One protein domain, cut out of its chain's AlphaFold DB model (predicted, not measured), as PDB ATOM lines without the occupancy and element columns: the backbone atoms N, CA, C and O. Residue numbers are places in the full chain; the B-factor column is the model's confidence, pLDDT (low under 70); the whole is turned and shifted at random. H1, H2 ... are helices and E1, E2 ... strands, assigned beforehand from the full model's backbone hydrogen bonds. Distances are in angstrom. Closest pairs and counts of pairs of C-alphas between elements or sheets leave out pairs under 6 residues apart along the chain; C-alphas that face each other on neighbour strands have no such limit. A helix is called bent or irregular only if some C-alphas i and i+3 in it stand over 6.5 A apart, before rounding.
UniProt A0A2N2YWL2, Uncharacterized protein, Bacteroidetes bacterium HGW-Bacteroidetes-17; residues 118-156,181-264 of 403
ATOM      1  N   ALA A 118      -4.801  -2.446 -23.336       89.62
ATOM      2  CA  ALA A 118      -3.626  -2.713 -24.170       89.62
ATOM      3  C   ALA A 118      -2.340  -2.158 -23.533       89.62
ATOM      4  O   ALA A 118      -1.377  -2.894 -23.369       89.62
ATOM      5  N   LYS A 119      -2.373  -0.910 -23.040       89.75
ATOM      6  CA  LYS A 119      -1.238  -0.306 -22.323       89.75
ATOM      7  C   LYS A 119      -0.848  -1.074 -21.060       89.75
ATOM      8  O   LYS A 119       0.336  -1.265 -20.814       89.75
ATOM      9  N   ASN A 120      -1.827  -1.512 -20.265       92.38
ATOM     10  CA  ASN A 120      -1.555  -2.318 -19.071       92.38
ATOM     11  C   ASN A 120      -0.919  -3.665 -19.435       92.38
ATOM     12  O   ASN A 120      -0.043  -4.119 -18.714       92.38
ATOM     13  N   ILE A 121      -1.329  -4.282 -20.545       94.31
ATOM     14  CA  ILE A 121      -0.746  -5.542 -21.024       94.31
ATOM     15  C   ILE A 121       0.679  -5.341 -21.508       94.31
ATOM     16  O   ILE A 121       1.541  -6.141 -21.160       94.31
ATOM     17  N   ASP A 122       0.938  -4.296 -22.291       93.62
ATOM     18  CA  ASP A 122       2.285  -3.997 -22.778       93.62
ATOM     19  C   ASP A 122       3.231  -3.735 -21.603       93.62
ATOM     20  O   ASP A 122       4.324  -4.297 -21.537       93.62
ATOM     21  N   GLU A 123       2.775  -2.954 -20.623       93.94
ATOM     22  CA  GLU A 123       3.527  -2.696 -19.403       93.94
ATOM     23  C   GLU A 123       3.710  -3.957 -18.542       93.94
ATOM     24  O   GLU A 123       4.811  -4.214 -18.055       93.94
ATOM     25  N   PHE A 124       2.667  -4.775 -18.388       96.00
ATOM     26  CA  PHE A 124       2.757  -6.057 -17.695       96.00
ATOM     27  C   PHE A 124       3.789  -6.966 -18.362       96.00
ATOM     28  O   PHE A 124       4.703  -7.430 -17.693       96.00
ATOM     29  N   LYS A 125       3.700  -7.173 -19.683       96.38
ATOM     30  CA  LYS A 125       4.650  -7.995 -20.451       96.38
ATOM     31  C   LYS A 125       6.077  -7.491 -20.269       96.38
ATOM     32  O   LYS A 125       6.973  -8.291 -20.027       96.38
ATOM     33  N   MET A 126       6.271  -6.179 -20.325       93.44
ATOM     34  CA  MET A 126       7.570  -5.545 -20.150       93.44
ATOM     35  C   MET A 126       8.199  -5.862 -18.779       93.44
ATOM     36  O   MET A 126       9.341  -6.318 -18.720       93.44
ATOM     37  N   TRP A 127       7.452  -5.694 -17.684       94.25
ATOM     38  CA  TRP A 127       7.965  -5.930 -16.325       94.25
ATOM     39  C   TRP A 127       7.954  -7.398 -15.883       94.25
ATOM     40  O   TRP A 127       8.754  -7.782 -15.030       94.25
ATOM     41  N   PHE A 128       7.067  -8.215 -16.453       96.38
ATOM     42  CA  PHE A 128       6.906  -9.627 -16.114       96.38
ATOM     43  C   PHE A 128       7.820 -10.533 -16.950       96.38
ATOM     44  O   PHE A 128       8.520 -11.380 -16.399       96.38
ATOM     45  N   LEU A 129       7.865 -10.344 -18.274       96.62
ATOM     46  CA  LEU A 129       8.694 -11.160 -19.173       96.62
ATOM     47  C   LEU A 129      10.149 -10.682 -19.200       96.62
ATOM     48  O   LEU A 129      11.047 -11.512 -19.317       96.62
ATOM     49  N   GLY A 130      10.388  -9.381 -19.017       93.44
ATOM     50  CA  GLY A 130      11.723  -8.784 -18.951       93.44
ATOM     51  C   GLY A 130      12.146  -8.066 -20.233       93.44
ATOM     52  O   GLY A 130      11.533  -8.192 -21.293       93.44
ATOM     53  N   PHE A 131      13.225  -7.289 -20.123       90.19
ATOM     54  CA  PHE A 131      13.721  -6.392 -21.178       90.19
ATOM     55  C   PHE A 131      14.896  -6.964 -21.970       90.19
ATOM     56  O   PHE A 131      15.327  -6.380 -22.977       90.19
ATOM     57  N   ASP A 132      15.445  -8.076 -21.499       92.69
ATOM     58  CA  ASP A 132      16.588  -8.721 -22.112       92.69
ATOM     59  C   ASP A 132      16.193  -9.468 -23.400       92.69
ATOM     60  O   ASP A 132      15.059  -9.414 -23.888       92.69
ATOM     61  N   TYR A 133      17.172 -10.136 -24.011       94.88
ATOM     62  CA  TYR A 133      16.954 -10.874 -25.252       94.88
ATOM     63  C   TYR A 133      15.879 -11.966 -25.112       94.88
ATOM     64  O   TYR A 133      15.132 -12.203 -26.063       94.88
ATOM     65  N   TRP A 134      15.781 -12.616 -23.950       96.94
ATOM     66  CA  TRP A 134      14.848 -13.719 -23.734       96.94
ATOM     67  C   TRP A 134      13.430 -13.200 -23.490       96.94
ATOM     68  O   TRP A 134      12.512 -13.628 -24.188       96.94
ATOM     69  N   GLY A 135      13.271 -12.207 -22.607       96.50
ATOM     70  CA  GLY A 135      11.996 -11.543 -22.327       96.50
ATOM     71  C   GLY A 135      11.340 -10.941 -23.563       96.50
ATOM     72  O   GLY A 135      10.160 -11.179 -23.810       96.50
ATOM     73  N   LYS A 136      12.121 -10.283 -24.426       96.19
ATOM     74  CA  LYS A 136      11.625  -9.721 -25.698       96.19
ATOM     75  C   LYS A 136      11.102 -10.762 -26.692       96.19
ATOM     76  O   LYS A 136      10.340 -10.404 -27.584       96.19
ATOM     77  N   ASN A 137      11.534 -12.018 -26.580       97.75
ATOM     78  CA  ASN A 137      11.099 -13.117 -27.449       97.75
ATOM     79  C   ASN A 137      10.113 -14.072 -26.754       97.75
ATOM     80  O   ASN A 137       9.678 -15.047 -27.370       97.75
ATOM     81  N   ALA A 138       9.775 -13.821 -25.488       98.19
ATOM     82  CA  ALA A 138       8.755 -14.563 -24.768       98.19
ATOM     83  C   ALA A 138       7.356 -14.133 -25.232       98.19
ATOM     84  O   ALA A 138       7.121 -12.976 -25.582       98.19
ATOM     85  N   ILE A 139       6.410 -15.072 -25.234       98.00
ATOM     86  CA  ILE A 139       5.051 -14.841 -25.738       98.00
ATOM     87  C   ILE A 139       4.053 -15.252 -24.659       98.00
ATOM     88  O   ILE A 139       3.947 -16.428 -24.328       98.00
ATOM     89  N   LEU A 140       3.298 -14.292 -24.128       98.06
ATOM     90  CA  LEU A 140       2.135 -14.573 -23.286       98.06
ATOM     91  C   LEU A 140       0.962 -15.004 -24.180       98.06
ATOM     92  O   LEU A 140       0.568 -14.237 -25.059       98.06
ATOM     93  N   LEU A 141       0.439 -16.215 -23.971       97.75
ATOM     94  CA  LEU A 141      -0.547 -16.838 -24.864       97.75
ATOM     95  C   LEU A 141      -2.006 -16.533 -24.499       97.75
ATOM     96  O   LEU A 141      -2.842 -16.538 -25.394       97.75
ATOM     97  N   ASN A 142      -2.302 -16.273 -23.224       96.06
ATOM     98  CA  ASN A 142      -3.664 -16.113 -22.702       96.06
ATOM     99  C   ASN A 142      -3.828 -14.814 -21.891       96.06
ATOM    100  O   ASN A 142      -4.154 -14.833 -20.707       96.06
ATOM    101  N   ASP A 143      -3.559 -13.651 -22.493       95.06
ATOM    102  CA  ASP A 143      -3.624 -12.374 -21.763       95.06
ATOM    103  C   ASP A 143      -5.039 -11.985 -21.289       95.06
ATOM    104  O   ASP A 143      -5.188 -11.161 -20.384       95.06
ATOM    105  N   GLU A 144      -6.086 -12.589 -21.851       92.88
ATOM    106  CA  GLU A 144      -7.493 -12.417 -21.477       92.88
ATOM    107  C   GLU A 144      -7.812 -12.847 -20.044       92.88
ATOM    108  O   GLU A 144      -8.841 -12.437 -19.500       92.88
ATOM    109  N   VAL A 145      -6.939 -13.641 -19.419       92.06
ATOM    110  CA  VAL A 145      -7.105 -14.065 -18.024       92.06
ATOM    111  C   VAL A 145      -6.614 -13.017 -17.022       92.06
ATOM    112  O   VAL A 145      -6.874 -13.160 -15.828       92.06
ATOM    113  N   LEU A 146      -5.930 -11.968 -17.494       93.19
ATOM    114  CA  LEU A 146      -5.401 -10.899 -16.654       93.19
ATOM    115  C   LEU A 146      -6.452  -9.833 -16.343       93.19
ATOM    116  O   LEU A 146      -7.079  -9.254 -17.237       93.19
ATOM    117  N   SER A 147      -6.528  -9.503 -15.059       90.56
ATOM    118  CA  SER A 147      -7.204  -8.330 -14.522       90.56
ATOM    119  C   SER A 147      -6.161  -7.334 -14.027       90.56
ATOM    120  O   SER A 147      -5.121  -7.718 -13.498       90.56
ATOM    121  N   PHE A 148      -6.438  -6.041 -14.193       90.75
ATOM    122  CA  PHE A 148      -5.519  -4.975 -13.803       90.75
ATOM    123  C   PHE A 148      -6.211  -3.952 -12.921       90.75
ATOM    124  O   PHE A 148      -7.314  -3.502 -13.235       90.75
ATOM    125  N   SER A 149      -5.511  -3.502 -11.888       89.56
ATOM    126  CA  SER A 149      -5.927  -2.373 -11.063       89.56
ATOM    127  C   SER A 149      -4.768  -1.397 -10.870       89.56
ATOM    128  O   SER A 149      -3.597  -1.716 -11.089       89.56
ATOM    129  N   ARG A 150      -5.105  -0.147 -10.552       87.75
ATOM    130  CA  ARG A 150      -4.133   0.923 -10.315       87.75
ATOM    131  C   ARG A 150      -4.626   1.775  -9.167       87.75
ATOM    132  O   ARG A 150      -5.704   2.364  -9.266       87.75
ATOM    133  N   ASP A 151      -3.807   1.909  -8.139       86.75
ATOM    134  CA  ASP A 151      -4.024   2.924  -7.123       86.75
ATOM    135  C   ASP A 151      -3.595   4.274  -7.695       86.75
ATOM    136  O   ASP A 151      -2.606   4.382  -8.434       86.75
ATOM    137  N   ARG A 152      -4.338   5.326  -7.357       82.50
ATOM    138  CA  ARG A 152      -4.027   6.686  -7.791       82.50
ATOM    139  C   ARG A 152      -3.879   7.610  -6.599       82.50
ATOM    140  O   ARG A 152      -4.618   7.501  -5.623       82.50
ATOM    141  N   LYS A 153      -2.932   8.538  -6.698       81.75
ATOM    142  CA  LYS A 153      -2.703   9.578  -5.697       81.75
ATOM    143  C   LYS A 153      -2.945  10.940  -6.332       81.75
ATOM    144  O   LYS A 153      -2.377  11.258  -7.379       81.75
ATOM    145  N   LYS A 154      -3.787  11.742  -5.676       80.06
ATOM    146  CA  LYS A 154      -4.024  13.138  -6.042       80.06
ATOM    147  C   LYS A 154      -2.815  13.961  -5.610       80.06
ATOM    148  O   LYS A 154      -2.424  13.932  -4.443       80.06
ATOM    149  N   TRP A 155      -2.213  14.666  -6.556       71.06
ATOM    150  CA  TRP A 155      -1.066  15.530  -6.312       71.06
ATOM    151  C   TRP A 155      -1.405  16.959  -6.720       71.06
ATOM    152  O   TRP A 155      -1.800  17.181  -7.860       71.06
ATOM    153  N   GLY A 156      -1.301  17.901  -5.780       71.88
ATOM    154  CA  GLY A 156      -1.594  19.316  -5.998       71.88
ATOM    155  C   GLY A 156      -0.321  20.125  -6.232       71.88
ATOM    156  O   GLY A 156       0.638  19.981  -5.475       71.88
ATOM    157  N   VAL A 181      -6.866  16.136 -14.952       66.75
ATOM    158  CA  VAL A 181      -6.460  17.399 -14.325       66.75
ATOM    159  C   VAL A 181      -7.697  18.079 -13.789       66.75
ATOM    160  O   VAL A 181      -8.613  18.394 -14.549       66.75
ATOM    161  N   GLU A 182      -7.691  18.361 -12.498       73.50
ATOM    162  CA  GLU A 182      -8.725  19.154 -11.846       73.50
ATOM    163  C   GLU A 182      -8.116  20.479 -11.403       73.50
ATOM    164  O   GLU A 182      -7.063  20.507 -10.773       73.50
ATOM    165  N   TRP A 183      -8.778  21.586 -11.717       71.19
ATOM    166  CA  TRP A 183      -8.385  22.904 -11.228       71.19
ATOM    167  C   TRP A 183      -9.111  23.209  -9.918       71.19
ATOM    168  O   TRP A 183     -10.294  22.884  -9.771       71.19
ATOM    169  N   ALA A 184      -8.430  23.857  -8.974       73.69
ATOM    170  CA  ALA A 184      -9.109  24.491  -7.852       73.69
ATOM    171  C   ALA A 184     -10.045  25.600  -8.363       73.69
ATOM    172  O   ALA A 184      -9.784  26.233  -9.387       73.69
ATOM    173  N   LYS A 185     -11.153  25.841  -7.651       76.94
ATOM    174  CA  LYS A 185     -12.173  26.828  -8.058       76.94
ATOM    175  C   LYS A 185     -11.609  28.242  -8.228       76.94
ATOM    176  O   LYS A 185     -12.109  29.003  -9.046       76.94
ATOM    177  N   ASP A 186     -10.592  28.582  -7.450       75.94
ATOM    178  CA  ASP A 186      -9.896  29.869  -7.459       75.94
ATOM    179  C   ASP A 186      -8.710  29.908  -8.444       75.94
ATOM    180  O   ASP A 186      -8.002  30.908  -8.510       75.94
ATOM    181  N   SER A 187      -8.490  28.834  -9.213       72.56
ATOM    182  CA  SER A 187      -7.365  28.664 -10.145       72.56
ATOM    183  C   SER A 187      -5.972  28.778  -9.508       72.56
ATOM    184  O   SER A 187      -4.983  28.913 -10.229       72.56
ATOM    185  N   SER A 188      -5.871  28.709  -8.176       73.69
ATOM    186  CA  SER A 188      -4.595  28.814  -7.462       73.69
ATOM    187  C   SER A 188      -3.840  27.484  -7.402       73.69
ATOM    188  O   SER A 188      -2.632  27.468  -7.162       73.69
ATOM    189  N   GLU A 189      -4.526  26.368  -7.662       74.12
ATOM    190  CA  GLU A 189      -3.957  25.025  -7.616       74.12
ATOM    191  C   GLU A 189      -4.424  24.160  -8.793       74.12
ATOM    192  O   GLU A 189      -5.575  24.231  -9.237       74.12
ATOM    193  N   ILE A 190      -3.527  23.293  -9.263       76.12
ATOM    194  CA  ILE A 190      -3.845  22.191 -10.178       76.12
ATOM    195  C   ILE A 190      -3.647  20.866  -9.462       76.12
ATOM    196  O   ILE A 190      -2.614  20.630  -8.841       76.12
ATOM    197  N   PHE A 191      -4.618  19.974  -9.587       75.69
ATOM    198  CA  PHE A 191      -4.526  18.614  -9.093       75.69
ATOM    199  C   PHE A 191      -4.360  17.643 -10.252       75.69
ATOM    200  O   PHE A 191      -5.134  17.647 -11.207       75.69
ATOM    201  N   MET A 192      -3.367  16.772 -10.139       72.44
ATOM    202  CA  MET A 192      -3.120  15.684 -11.073       72.44
ATOM    203  C   MET A 192      -3.443  14.363 -10.385       72.44
ATOM    204  O   MET A 192      -2.886  14.063  -9.325       72.44
ATOM    205  N   ASN A 193      -4.304  13.550 -10.995       74.19
ATOM    206  CA  ASN A 193      -4.584  12.205 -10.500       74.19
ATOM    207  C   ASN A 193      -3.687  11.167 -11.194       74.19
ATOM    208  O   ASN A 193      -4.010  10.663 -12.277       74.19
ATOM    209  N   ARG A 194      -2.534  10.855 -10.588       78.19
ATOM    210  CA  ARG A 194      -1.532   9.951 -11.180       78.19
ATOM    211  C   ARG A 194      -1.630   8.553 -10.581       78.19
ATOM    212  O   ARG A 194      -1.781   8.404  -9.369       78.19
ATOM    213  N   ALA A 195      -1.520   7.534 -11.431       82.38
ATOM    214  CA  ALA A 195      -1.337   6.167 -10.959       82.38
ATOM    215  C   ALA A 195       0.008   6.064 -10.232       82.38
ATOM    216  O   ALA A 195       1.016   6.557 -10.736       82.38
ATOM    217  N   ILE A 196       0.012   5.446  -9.054       86.12
ATOM    218  CA  ILE A 196       1.235   5.193  -8.277       86.12
ATOM    219  C   ILE A 196       1.737   3.762  -8.452       86.12
ATOM    220  O   ILE A 196       2.895   3.491  -8.145       86.12
ATOM    221  N   ASN A 197       0.894   2.879  -8.988       89.94
ATOM    222  CA  ASN A 197       1.259   1.515  -9.325       89.94
ATOM    223  C   ASN A 197       0.462   0.937 -10.507       89.94
ATOM    224  O   ASN A 197      -0.473   1.553 -11.037       89.94
ATOM    225  N   LEU A 198       0.877  -0.257 -10.922       92.06
ATOM    226  CA  LEU A 198       0.112  -1.219 -11.706       92.06
ATOM    227  C   LEU A 198       0.092  -2.534 -10.936       92.06
ATOM    228  O   LEU A 198       1.151  -3.085 -10.647       92.06
ATOM    229  N   LYS A 199      -1.103  -3.036 -10.642       93.88
ATOM    230  CA  LYS A 199      -1.314  -4.364 -10.074       93.88
ATOM    231  C   LYS A 199      -1.950  -5.268 -11.117       93.88
ATOM    232  O   LYS A 199      -2.770  -4.798 -11.914       93.88
ATOM    233  N   ALA A 200      -1.590  -6.545 -11.104       93.50
ATOM    234  CA  ALA A 200      -2.204  -7.546 -11.964       93.50
ATOM    235  C   ALA A 200      -2.549  -8.807 -11.174       93.50
ATOM    236  O   ALA A 200      -1.801  -9.228 -10.295       93.50
ATOM    237  N   SER A 201      -3.673  -9.414 -11.521       91.81
ATOM    238  CA  SER A 201      -4.091 -10.727 -11.038       91.81
ATOM    239  C   SER A 201      -4.553 -11.572 -12.220       91.81
ATOM    240  O   SER A 201      -4.874 -11.042 -13.287       91.81
ATOM    241  N   ALA A 202      -4.562 -12.892 -12.051       91.19
ATOM    242  CA  ALA A 202      -4.969 -13.823 -13.094       91.19
ATOM    243  C   ALA A 202      -6.093 -14.730 -12.583       91.19
ATOM    244  O   ALA A 202      -5.998 -15.308 -11.502       91.19
ATOM    245  N   LYS A 203      -7.172 -14.861 -13.362       88.38
ATOM    246  CA  LYS A 203      -8.303 -15.744 -13.012       88.38
ATOM    247  C   LYS A 203      -8.052 -17.219 -13.327       88.38
ATOM    248  O   LYS A 203      -8.837 -18.065 -12.908       88.38
ATOM    249  N   GLU A 204      -6.995 -17.511 -14.074       91.56
ATOM    250  CA  GLU A 204      -6.531 -18.821 -14.537       91.56
ATOM    251  C   GLU A 204      -4.996 -18.768 -14.645       91.56
ATOM    252  O   GLU A 204      -4.450 -17.663 -14.750       91.56
ATOM    253  N   PRO A 205      -4.286 -19.912 -14.642       95.06
ATOM    254  CA  PRO A 205      -2.837 -19.925 -14.826       95.06
ATOM    255  C   PRO A 205      -2.413 -19.221 -16.120       95.06
ATOM    256  O   PRO A 205      -2.971 -19.460 -17.196       95.06
ATOM    257  N   LEU A 206      -1.387 -18.375 -16.045       97.25
ATOM    258  CA  LEU A 206      -0.791 -17.769 -17.234       97.25
ATOM    259  C   LEU A 206      -0.005 -18.823 -18.002       97.25
ATOM    260  O   LEU A 206       0.744 -19.598 -17.415       97.25
ATOM    261  N   THR A 207      -0.125 -18.808 -19.324       97.88
ATOM    262  CA  THR A 207       0.677 -19.639 -20.217       97.88
ATOM    263  C   THR A 207       1.665 -18.754 -20.962       97.88
ATOM    264  O   THR A 207       1.286 -17.937 -21.807       97.88
ATOM    265  N   VAL A 208       2.950 -18.916 -20.654       98.44
ATOM    266  CA  VAL A 208       4.042 -18.151 -21.262       98.44
ATOM    267  C   VAL A 208       4.919 -19.084 -22.072       98.44
ATOM    268  O   VAL A 208       5.475 -20.052 -21.569       98.44
ATOM    269  N   ASN A 209       5.086 -18.764 -23.341       98.19
ATOM    270  CA  ASN A 209       5.961 -19.494 -24.221       98.19
ATOM    271  C   ASN A 209       7.372 -18.877 -24.247       98.19
ATOM    272  O   ASN A 209       7.515 -17.691 -24.548       98.19
ATOM    273  N   LEU A 210       8.405 -19.689 -23.994       98.19
ATOM    274  CA  LEU A 210       9.826 -19.333 -24.079       98.19
ATOM    275  C   LEU A 210      10.491 -20.066 -25.257       98.19
ATOM    276  O   LEU A 210      11.265 -21.014 -25.062       98.19
ATOM    277  N   PRO A 211      10.244 -19.632 -26.507       96.69
ATOM    278  CA  PRO A 211      10.653 -20.375 -27.699       96.69
ATOM    279  C   PRO A 211      12.171 -20.513 -27.830       96.69
ATOM    280  O   PRO A 211      12.664 -21.454 -28.444       96.69
ATOM    281  N   LEU A 212      12.939 -19.580 -27.263       97.25
ATOM    282  CA  LEU A 212      14.397 -19.622 -27.320       97.25
ATOM    283  C   LEU A 212      15.018 -20.575 -26.292       97.25
ATOM    284  O   LEU A 212      16.125 -21.061 -26.531       97.25
ATOM    285  N   LEU A 213      14.322 -20.834 -25.183       97.12
ATOM    286  CA  LEU A 213      14.756 -21.746 -24.122       97.12
ATOM    287  C   LEU A 213      14.108 -23.134 -24.252       97.12
ATOM    288  O   LEU A 213      14.534 -24.069 -23.580       97.12
ATOM    289  N   GLY A 214      13.115 -23.290 -25.132       96.88
ATOM    290  CA  GLY A 214      12.432 -24.562 -25.364       96.88
ATOM    291  C   GLY A 214      11.556 -24.981 -24.185       96.88
ATOM    292  O   GLY A 214      11.561 -26.157 -23.816       96.88
ATOM    293  N   TYR A 215      10.853 -24.021 -23.578       97.88
ATOM    294  CA  TYR A 215       9.904 -24.250 -22.489       97.88
ATOM    295  C   TYR A 215       8.581 -23.534 -22.757       97.88
ATOM    296  O   TYR A 215       8.557 -22.443 -23.325       97.88
ATOM    297  N   THR A 216       7.493 -24.126 -22.277       98.12
ATOM    298  CA  THR A 216       6.233 -23.433 -22.000       98.12
ATOM    299  C   THR A 216       6.062 -23.398 -20.489       98.12
ATOM    300  O   THR A 216       6.144 -24.442 -19.850       98.12
ATOM    301  N   LEU A 217       5.832 -22.227 -19.910       97.81
ATOM    302  CA  LEU A 217       5.541 -22.081 -18.490       97.81
ATOM    303  C   LEU A 217       4.035 -21.991 -18.284       97.81
ATOM    304  O   LEU A 217       3.365 -21.209 -18.962       97.81
ATOM    305  N   GLN A 218       3.535 -22.745 -17.312       97.81
ATOM    306  CA  GLN A 218       2.260 -22.464 -16.659       97.81
ATOM    307  C   GLN A 218       2.547 -21.779 -15.325       97.81
ATOM    308  O   GLN A 218       3.408 -22.239 -14.575       97.81
ATOM    309  N   ILE A 219       1.877 -20.659 -15.055       97.69
ATOM    310  CA  ILE A 219       2.182 -19.805 -13.906       97.69
ATOM    311  C   ILE A 219       0.904 -19.495 -13.134       97.69
ATOM    312  O   ILE A 219       0.026 -18.795 -13.638       97.69
ATOM    313  N   GLU A 220       0.825 -19.963 -11.893       96.69
ATOM    314  CA  GLU A 220      -0.171 -19.487 -10.929       96.69
ATOM    315  C   GLU A 220       0.307 -18.149 -10.366       96.69
ATOM    316  O   GLU A 220       1.157 -18.112  -9.474       96.69
ATOM    317  N   LEU A 221      -0.191 -17.045 -10.929       95.12
ATOM    318  CA  LEU A 221       0.173 -15.701 -10.491       95.12
ATOM    319  C   LEU A 221      -0.498 -15.394  -9.146       95.12
ATOM    320  O   LEU A 221      -1.721 -15.296  -9.072       95.12
ATOM    321  N   VAL A 222       0.311 -15.217  -8.103       91.69
ATOM    322  CA  VAL A 222      -0.159 -14.869  -6.757       91.69
ATOM    323  C   VAL A 222      -0.236 -13.357  -6.597       91.69
ATOM    324  O   VAL A 222      -1.249 -12.836  -6.143       91.69
ATOM    325  N   ASP A 223       0.829 -12.654  -6.986       89.25
ATOM    326  CA  ASP A 223       0.904 -11.198  -6.897       89.25
ATOM    327  C   ASP A 223       1.750 -10.628  -8.040       89.25
ATOM    328  O   ASP A 223       2.714 -11.247  -8.496       89.25
ATOM    329  N   PHE A 224       1.393  -9.429  -8.487       94.75
ATOM    330  CA  PHE A 224       2.173  -8.626  -9.419       94.75
ATOM    331  C   PHE A 224       1.920  -7.155  -9.124       94.75
ATOM    332  O   PHE A 224       0.791  -6.677  -9.257       94.75
ATOM    333  N   ILE A 225       2.982  -6.427  -8.786       93.06
ATOM    334  CA  ILE A 225       2.939  -5.001  -8.483       93.06
ATOM    335  C   ILE A 225       4.151  -4.311  -9.109       93.06
ATOM    336  O   ILE A 225       5.303  -4.649  -8.837       93.06
ATOM    337  N   VAL A 226       3.885  -3.280  -9.903       92.12
ATOM    338  CA  VAL A 226       4.873  -2.281 -10.318       92.12
ATOM    339  C   VAL A 226       4.553  -0.997  -9.575       92.12
ATOM    340  O   VAL A 226       3.529  -0.376  -9.839       92.12
ATOM    341  N   GLN A 227       5.411  -0.594  -8.647       90.38
ATOM    342  CA  GLN A 227       5.292   0.641  -7.883       90.38
ATOM    343  C   GLN A 227       6.138   1.732  -8.553       90.38
ATOM    344  O   GLN A 227       7.355   1.597  -8.655       90.38
ATOM    345  N   TYR A 228       5.515   2.826  -8.999       85.75
ATOM    346  CA  TYR A 228       6.205   3.955  -9.653       85.75
ATOM    347  C   TYR A 228       6.745   4.983  -8.664       85.75
ATOM    348  O   TYR A 228       7.706   5.690  -8.951       85.75
ATOM    349  N   ALA A 229       6.075   5.095  -7.519       72.12
ATOM    350  CA  ALA A 229       6.417   6.004  -6.440       72.12
ATOM    351  C   ALA A 229       6.528   5.188  -5.150       72.12
ATOM    352  O   ALA A 229       5.536   5.013  -4.440       72.12
ATOM    353  N   SER A 230       7.712   4.623  -4.904       64.88
ATOM    354  CA  SER A 230       8.044   3.963  -3.637       64.88
ATOM    355  C   SER A 230       8.509   4.984  -2.590       64.88
ATOM    356  O   SER A 230       9.023   6.046  -2.946       64.88
ATOM    357  N   GLU A 231       8.344   4.662  -1.304       59.50
ATOM    358  CA  GLU A 231       8.773   5.499  -0.167       59.50
ATOM    359  C   GLU A 231      10.276   5.812  -0.205       59.50
ATOM    360  O   GLU A 231      10.687   6.916   0.144       59.50
ATOM    361  N   ASN A 232      11.080   4.881  -0.725       57.91
ATOM    362  CA  ASN A 232      12.537   5.014  -0.837       57.91
ATOM    363  C   ASN A 232      12.994   5.693  -2.142       57.91
ATOM    364  O   ASN A 232      14.193   5.783  -2.408       57.91
ATOM    365  N   GLY A 233      12.052   6.173  -2.960       56.41
ATOM    366  CA  GLY A 233      12.319   6.681  -4.301       56.41
ATOM    367  C   GLY A 233      12.567   5.562  -5.318       56.41
ATOM    368  O   GLY A 233      13.097   4.499  -5.008       56.41
ATOM    369  N   GLY A 234      12.167   5.807  -6.565       67.94
ATOM    370  CA  GLY A 234      12.397   4.885  -7.676       67.94
ATOM    371  C   GLY A 234      11.271   3.881  -7.934       67.94
ATOM    372  O   GLY A 234      10.295   3.773  -7.187       67.94
ATOM    373  N   LEU A 235      11.423   3.182  -9.059       79.62
ATOM    374  CA  LEU A 235      10.498   2.167  -9.543       79.62
ATOM    375  C   LEU A 235      10.843   0.808  -8.928       79.62
ATOM    376  O   LEU A 235      11.996   0.382  -8.975       79.62
ATOM    377  N   GLN A 236       9.845   0.118  -8.379       82.69
ATOM    378  CA  GLN A 236      10.000  -1.211  -7.790       82.69
ATOM    379  C   GLN A 236       9.036  -2.191  -8.449       82.69
ATOM    380  O   GLN A 236       7.855  -1.897  -8.608       82.69
ATOM    381  N   THR A 237       9.536  -3.366  -8.818       86.94
ATOM    382  CA  THR A 237       8.716  -4.460  -9.350       86.94
ATOM    383  C   THR A 237       8.757  -5.639  -8.400       86.94
ATOM    384  O   THR A 237       9.850  -6.115  -8.086       86.94
ATOM    385  N   SER A 238       7.595  -6.150  -8.022       87.06
ATOM    386  CA  SER A 238       7.446  -7.397  -7.283       87.06
ATOM    387  C   SER A 238       6.456  -8.288  -8.014       87.06
ATOM    388  O   SER A 238       5.420  -7.815  -8.478       87.06
ATOM    389  N   PHE A 239       6.772  -9.570  -8.129       89.88
ATOM    390  CA  PHE A 239       5.795 -10.570  -8.523       89.88
ATOM    391  C   PHE A 239       6.107 -11.900  -7.851       89.88
ATOM    392  O   PHE A 239       7.268 -12.279  -7.695       89.88
ATOM    393  N   LEU A 240       5.049 -12.601  -7.461       89.75
ATOM    394  CA  LEU A 240       5.094 -13.918  -6.849       89.75
ATOM    395  C   LEU A 240       4.200 -14.850  -7.660       89.75
ATOM    396  O   LEU A 240       3.078 -14.497  -8.022       89.75
ATOM    397  N   GLY A 241       4.691 -16.051  -7.925       93.31
ATOM    398  CA  GLY A 241       3.916 -17.073  -8.600       93.31
ATOM    399  C   GLY A 241       4.508 -18.454  -8.397       93.31
ATOM    400  O   GLY A 241       5.653 -18.584  -7.960       93.31
ATOM    401  N   TYR A 242       3.711 -19.464  -8.728       96.00
ATOM    402  CA  TYR A 242       4.172 -20.842  -8.825       96.00
ATOM    403  C   TYR A 242       4.341 -21.213 -10.292       96.00
ATOM    404  O   TYR A 242       3.455 -20.944 -11.101       96.00
ATOM    405  N   TYR A 243       5.481 -21.802 -10.634       96.69
ATOM    406  CA  TYR A 243       5.907 -22.016 -12.012       96.69
ATOM    407  C   TYR A 243       5.981 -23.508 -12.315       96.69
ATOM    408  O   TYR A 243       6.611 -24.263 -11.579       96.69
ATOM    409  N   TYR A 244       5.398 -23.922 -13.432       98.12
ATOM    410  CA  TYR A 244       5.562 -25.260 -13.982       98.12
ATOM    411  C   TYR A 244       6.200 -25.168 -15.363       98.12
ATOM    412  O   TYR A 244       5.622 -24.577 -16.280       98.12
ATOM    413  N   PHE A 245       7.393 -25.740 -15.520       98.06
ATOM    414  CA  PHE A 245       8.118 -25.732 -16.787       98.06
ATOM    415  C   PHE A 245       7.775 -26.979 -17.594       98.06
ATOM    416  O   PHE A 245       8.123 -28.092 -17.222       98.06
ATOM    417  N   ILE A 246       7.156 -26.796 -18.753       97.44
ATOM    418  CA  ILE A 246       6.843 -27.875 -19.688       97.44
ATOM    419  C   ILE A 246       7.895 -27.846 -20.805       97.44
ATOM    420  O   ILE A 246       7.894 -26.914 -21.620       97.44
ATOM    421  N   PRO A 247       8.813 -28.829 -20.874       95.81
ATOM    422  CA  PRO A 247       9.813 -28.881 -21.931       95.81
ATOM    423  C   PRO A 247       9.169 -29.081 -23.302       95.81
ATOM    424  O   PRO A 247       8.231 -29.861 -23.477       95.81
ATOM    425  N   TYR A 248       9.720 -28.407 -24.306       92.44
ATOM    426  CA  TYR A 248       9.338 -28.633 -25.691       92.44
ATOM    427  C   TYR A 248       9.649 -30.064 -26.126       92.44
ATOM    428  O   TYR A 248      10.788 -30.522 -26.033       92.44
ATOM    429  N   LYS A 249       8.652 -30.737 -26.702       88.62
ATOM    430  CA  LYS A 249       8.839 -32.036 -27.350       88.62
ATOM    431  C   LYS A 249       9.322 -31.810 -28.783       88.62
ATOM    432  O   LYS A 249       8.541 -31.443 -29.655       88.62
ATOM    433  N   THR A 250      10.621 -31.983 -29.019       89.56
ATOM    434  CA  THR A 250      11.219 -31.995 -30.362       89.56
ATOM    435  C   THR A 250      12.261 -33.100 -30.448       89.56
ATOM    436  O   THR A 250      13.084 -33.256 -29.550       89.56
ATOM    437  N   GLU A 251      12.236 -33.857 -31.542       88.38
ATOM    438  CA  GLU A 251      13.227 -34.904 -31.829       88.38
ATOM    439  C   GLU A 251      14.413 -34.365 -32.645       88.38
ATOM    440  O   GLU A 251      15.416 -35.047 -32.848       88.38
ATOM    441  N   ARG A 252      14.335 -33.113 -33.122       93.75
ATOM    442  CA  ARG A 252      15.405 -32.512 -33.923       93.75
ATOM    443  C   ARG A 252      16.582 -32.135 -33.030       93.75
ATOM    444  O   ARG A 252      16.554 -31.119 -32.337       93.75
ATOM    445  N   GLU A 253      17.673 -32.883 -33.150       92.19
ATOM    446  CA  GLU A 253      18.914 -32.673 -32.386       92.19
ATOM    447  C   GLU A 253      19.454 -31.230 -32.476       92.19
ATOM    448  O   GLU A 253      19.971 -30.678 -31.504       92.19
ATOM    449  N   LYS A 254      19.298 -30.573 -33.635       94.69
ATOM    450  CA  LYS A 254      19.706 -29.172 -33.837       94.69
ATOM    451  C   LYS A 254      18.968 -28.203 -32.907       94.69
ATOM    452  O   LYS A 254      19.583 -27.250 -32.426       94.69
ATOM    453  N   ASP A 255      17.681 -28.433 -32.666       94.00
ATOM    454  CA  ASP A 255      16.886 -27.594 -31.769       94.00
ATOM    455  C   ASP A 255      17.300 -27.832 -30.320       94.00
ATOM    456  O   ASP A 255      17.542 -26.870 -29.598       94.00
ATOM    457  N   LEU A 256      17.484 -29.098 -29.930       92.19
ATOM    458  CA  LEU A 256      17.944 -29.472 -28.590       92.19
ATOM    459  C   LEU A 256      19.294 -28.820 -28.258       92.19
ATOM    460  O   LEU A 256      19.423 -28.150 -27.234       92.19
ATOM    461  N   LYS A 257      20.274 -28.897 -29.171       93.94
ATOM    462  CA  LYS A 257      21.576 -28.219 -29.019       93.94
ATOM    463  C   LYS A 257      21.446 -26.696 -28.941       93.94
ATOM    464  O   LYS A 257      22.217 -26.044 -28.234       93.94
ATOM    465  N   LYS A 258      20.498 -26.109 -29.680       95.31
ATOM    466  CA  LYS A 258      20.233 -24.666 -29.640       95.31
ATOM    467  C   LYS A 258      19.629 -24.255 -28.298       95.31
ATOM    468  O   LYS A 258      20.102 -23.274 -27.728       95.31
ATOM    469  N   PHE A 259      18.632 -24.987 -27.803       95.50
ATOM    470  CA  PHE A 259      18.029 -24.743 -26.494       95.50
ATOM    471  C   PHE A 259      19.067 -24.859 -25.392       95.50
ATOM    472  O   PHE A 259      19.171 -23.948 -24.584       95.50
ATOM    473  N   GLU A 260      19.907 -25.890 -25.420       94.31
ATOM    474  CA  GLU A 260      20.953 -26.078 -24.417       94.31
ATOM    475  C   GLU A 260      21.936 -24.901 -24.369       94.31
ATOM    476  O   GLU A 260      22.143 -24.281 -23.327       94.31
ATOM    477  N   LYS A 261      22.456 -24.493 -25.533       94.75
ATOM    478  CA  LYS A 261      23.329 -23.316 -25.637       94.75
ATOM    479  C   LYS A 261      22.643 -22.037 -25.145       94.75
ATOM    480  O   LYS A 261      23.292 -21.161 -24.577       94.75
ATOM    481  N   ASN A 262      21.351 -21.892 -25.418       96.44
ATOM    482  CA  ASN A 262      20.580 -20.725 -25.012       96.44
ATOM    483  C   ASN A 262      20.313 -20.712 -23.503       96.44
ATOM    484  O   ASN A 262      20.503 -19.674 -22.874       96.44
ATOM    485  N   ARG A 263      19.959 -21.858 -22.916       96.88
ATOM    486  CA  ARG A 263      19.786 -22.028 -21.469       96.88
ATOM    487  C   ARG A 263      21.076 -21.712 -20.730       96.88
ATOM    488  O   ARG A 263      21.053 -20.915 -19.804       96.88
ATOM    489  N   GLN A 264      22.218 -22.191 -21.219       95.75
ATOM    490  CA  GLN A 264      23.516 -21.863 -20.631       95.75
ATOM    491  C   GLN A 264      23.785 -20.346 -20.618       95.75
ATOM    492  O   GLN A 264      24.207 -19.786 -19.610       95.75
TER     493      GLN A 264
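Overview. This is residues 118 to 156 and 181 to 264 of the 403 residues of an uncharacterized protein of Bacteroidetes bacterium HGW-Bacteroidetes-17 (UniProt A0A2N2YWL2). Picture a long, twisted sheet of five strands whose main hairpin, E7 and E8, is sharply bent, with helix H1 packed on the sheet at the open side of that bend. From one end a small three-stranded sheet, E2, E4 and E3, continues as an arm, and helix H2 lies at the other end. The printed part has 123 residues, with two named helices and eight named strands in the order H1 E1 E2 E3 E4 E5 E6 E7 E8 H2; the class is mixed. Both sheets are antiparallel: the small one has the order E2 E4 E3, and the large one is branched at E7. The whole is loose, with a radius of gyration of the C-alphas of 19.4 A, and a rod in outline, spanning 73 by 27 by 25 A.

Arrangement. Begin with E7, residues 215 to 227, and E8, residues 236 to 247, a hairpin in which you find N 216 and O 246 at 2.9 A and N 236 and O 227 at 2.9 A. E7 bends by 81 degrees at residue 222, and E8 by 66 degrees at residue 242. On the other side of E7 from E8 are E6, residues 206 to 210, with N 208 and O 217 at 2.9 A, and E5, residues 197 to 202, with N 198 and O 226 at 2.9 A. E6, E7 and E8 form a meander, each strand the antiparallel neighbour of the one before. On the other side of E5 from E7 is its antiparallel neighbour E1, residues 146 to 149, with N 147 and O 201 within hydrogen-bond range at 2.9 A. H1, residues 118 to 129, is on this sheet; the closest C-alphas of H1 and E1 are those of Asn 120 and Phe 148, 7.1 A apart. E1 runs on into E2, residues 152 to 156, at 28 degrees, and E4, residues 189 to 195, runs on into E5 at 30 degrees. E2 and E4 are antiparallel neighbours, with N 153 and O 194 within hydrogen-bond range at 2.9 A; E3, residues 181 to 183, forms a hairpin with E4, with N 191 and O 182 at 2.8 A. H2, residues 253 to 264, is on neither sheet and is apart from H1. In H1 and H2 every O i to N i+4 pair is within hydrogen-bond range.

Along the chain. Find C-alpha 118 at (-3.626, -2.713, -24.170), from which H1 runs 15.8 A. E7 measures 29.2 A and E8 31.1 A; E4 measures 19.3 A and E5 17.0 A. Look for the bend of E7 at C-alpha 222, (-0.159, -14.869, -6.757). H2 runs 16.6 A to C-alpha 264 at (23.516, -21.863, -20.631).

Size, cuts and confidence. The C-alphas farthest apart are those of Asp 186 and Glu 253, 73.2 A. Residues 157 to 180 are not printed, and C-alphas 156 and 181 are 9.8 A apart across this cut. The link from H1 to E1, residues 130 to 145, is long; within it, residues 139 to 140 pair antiparallel with residues 208 to 209 of E6. The mean pLDDT of the printed part is 89.1, and residues 181 and 230 to 234 are under 70.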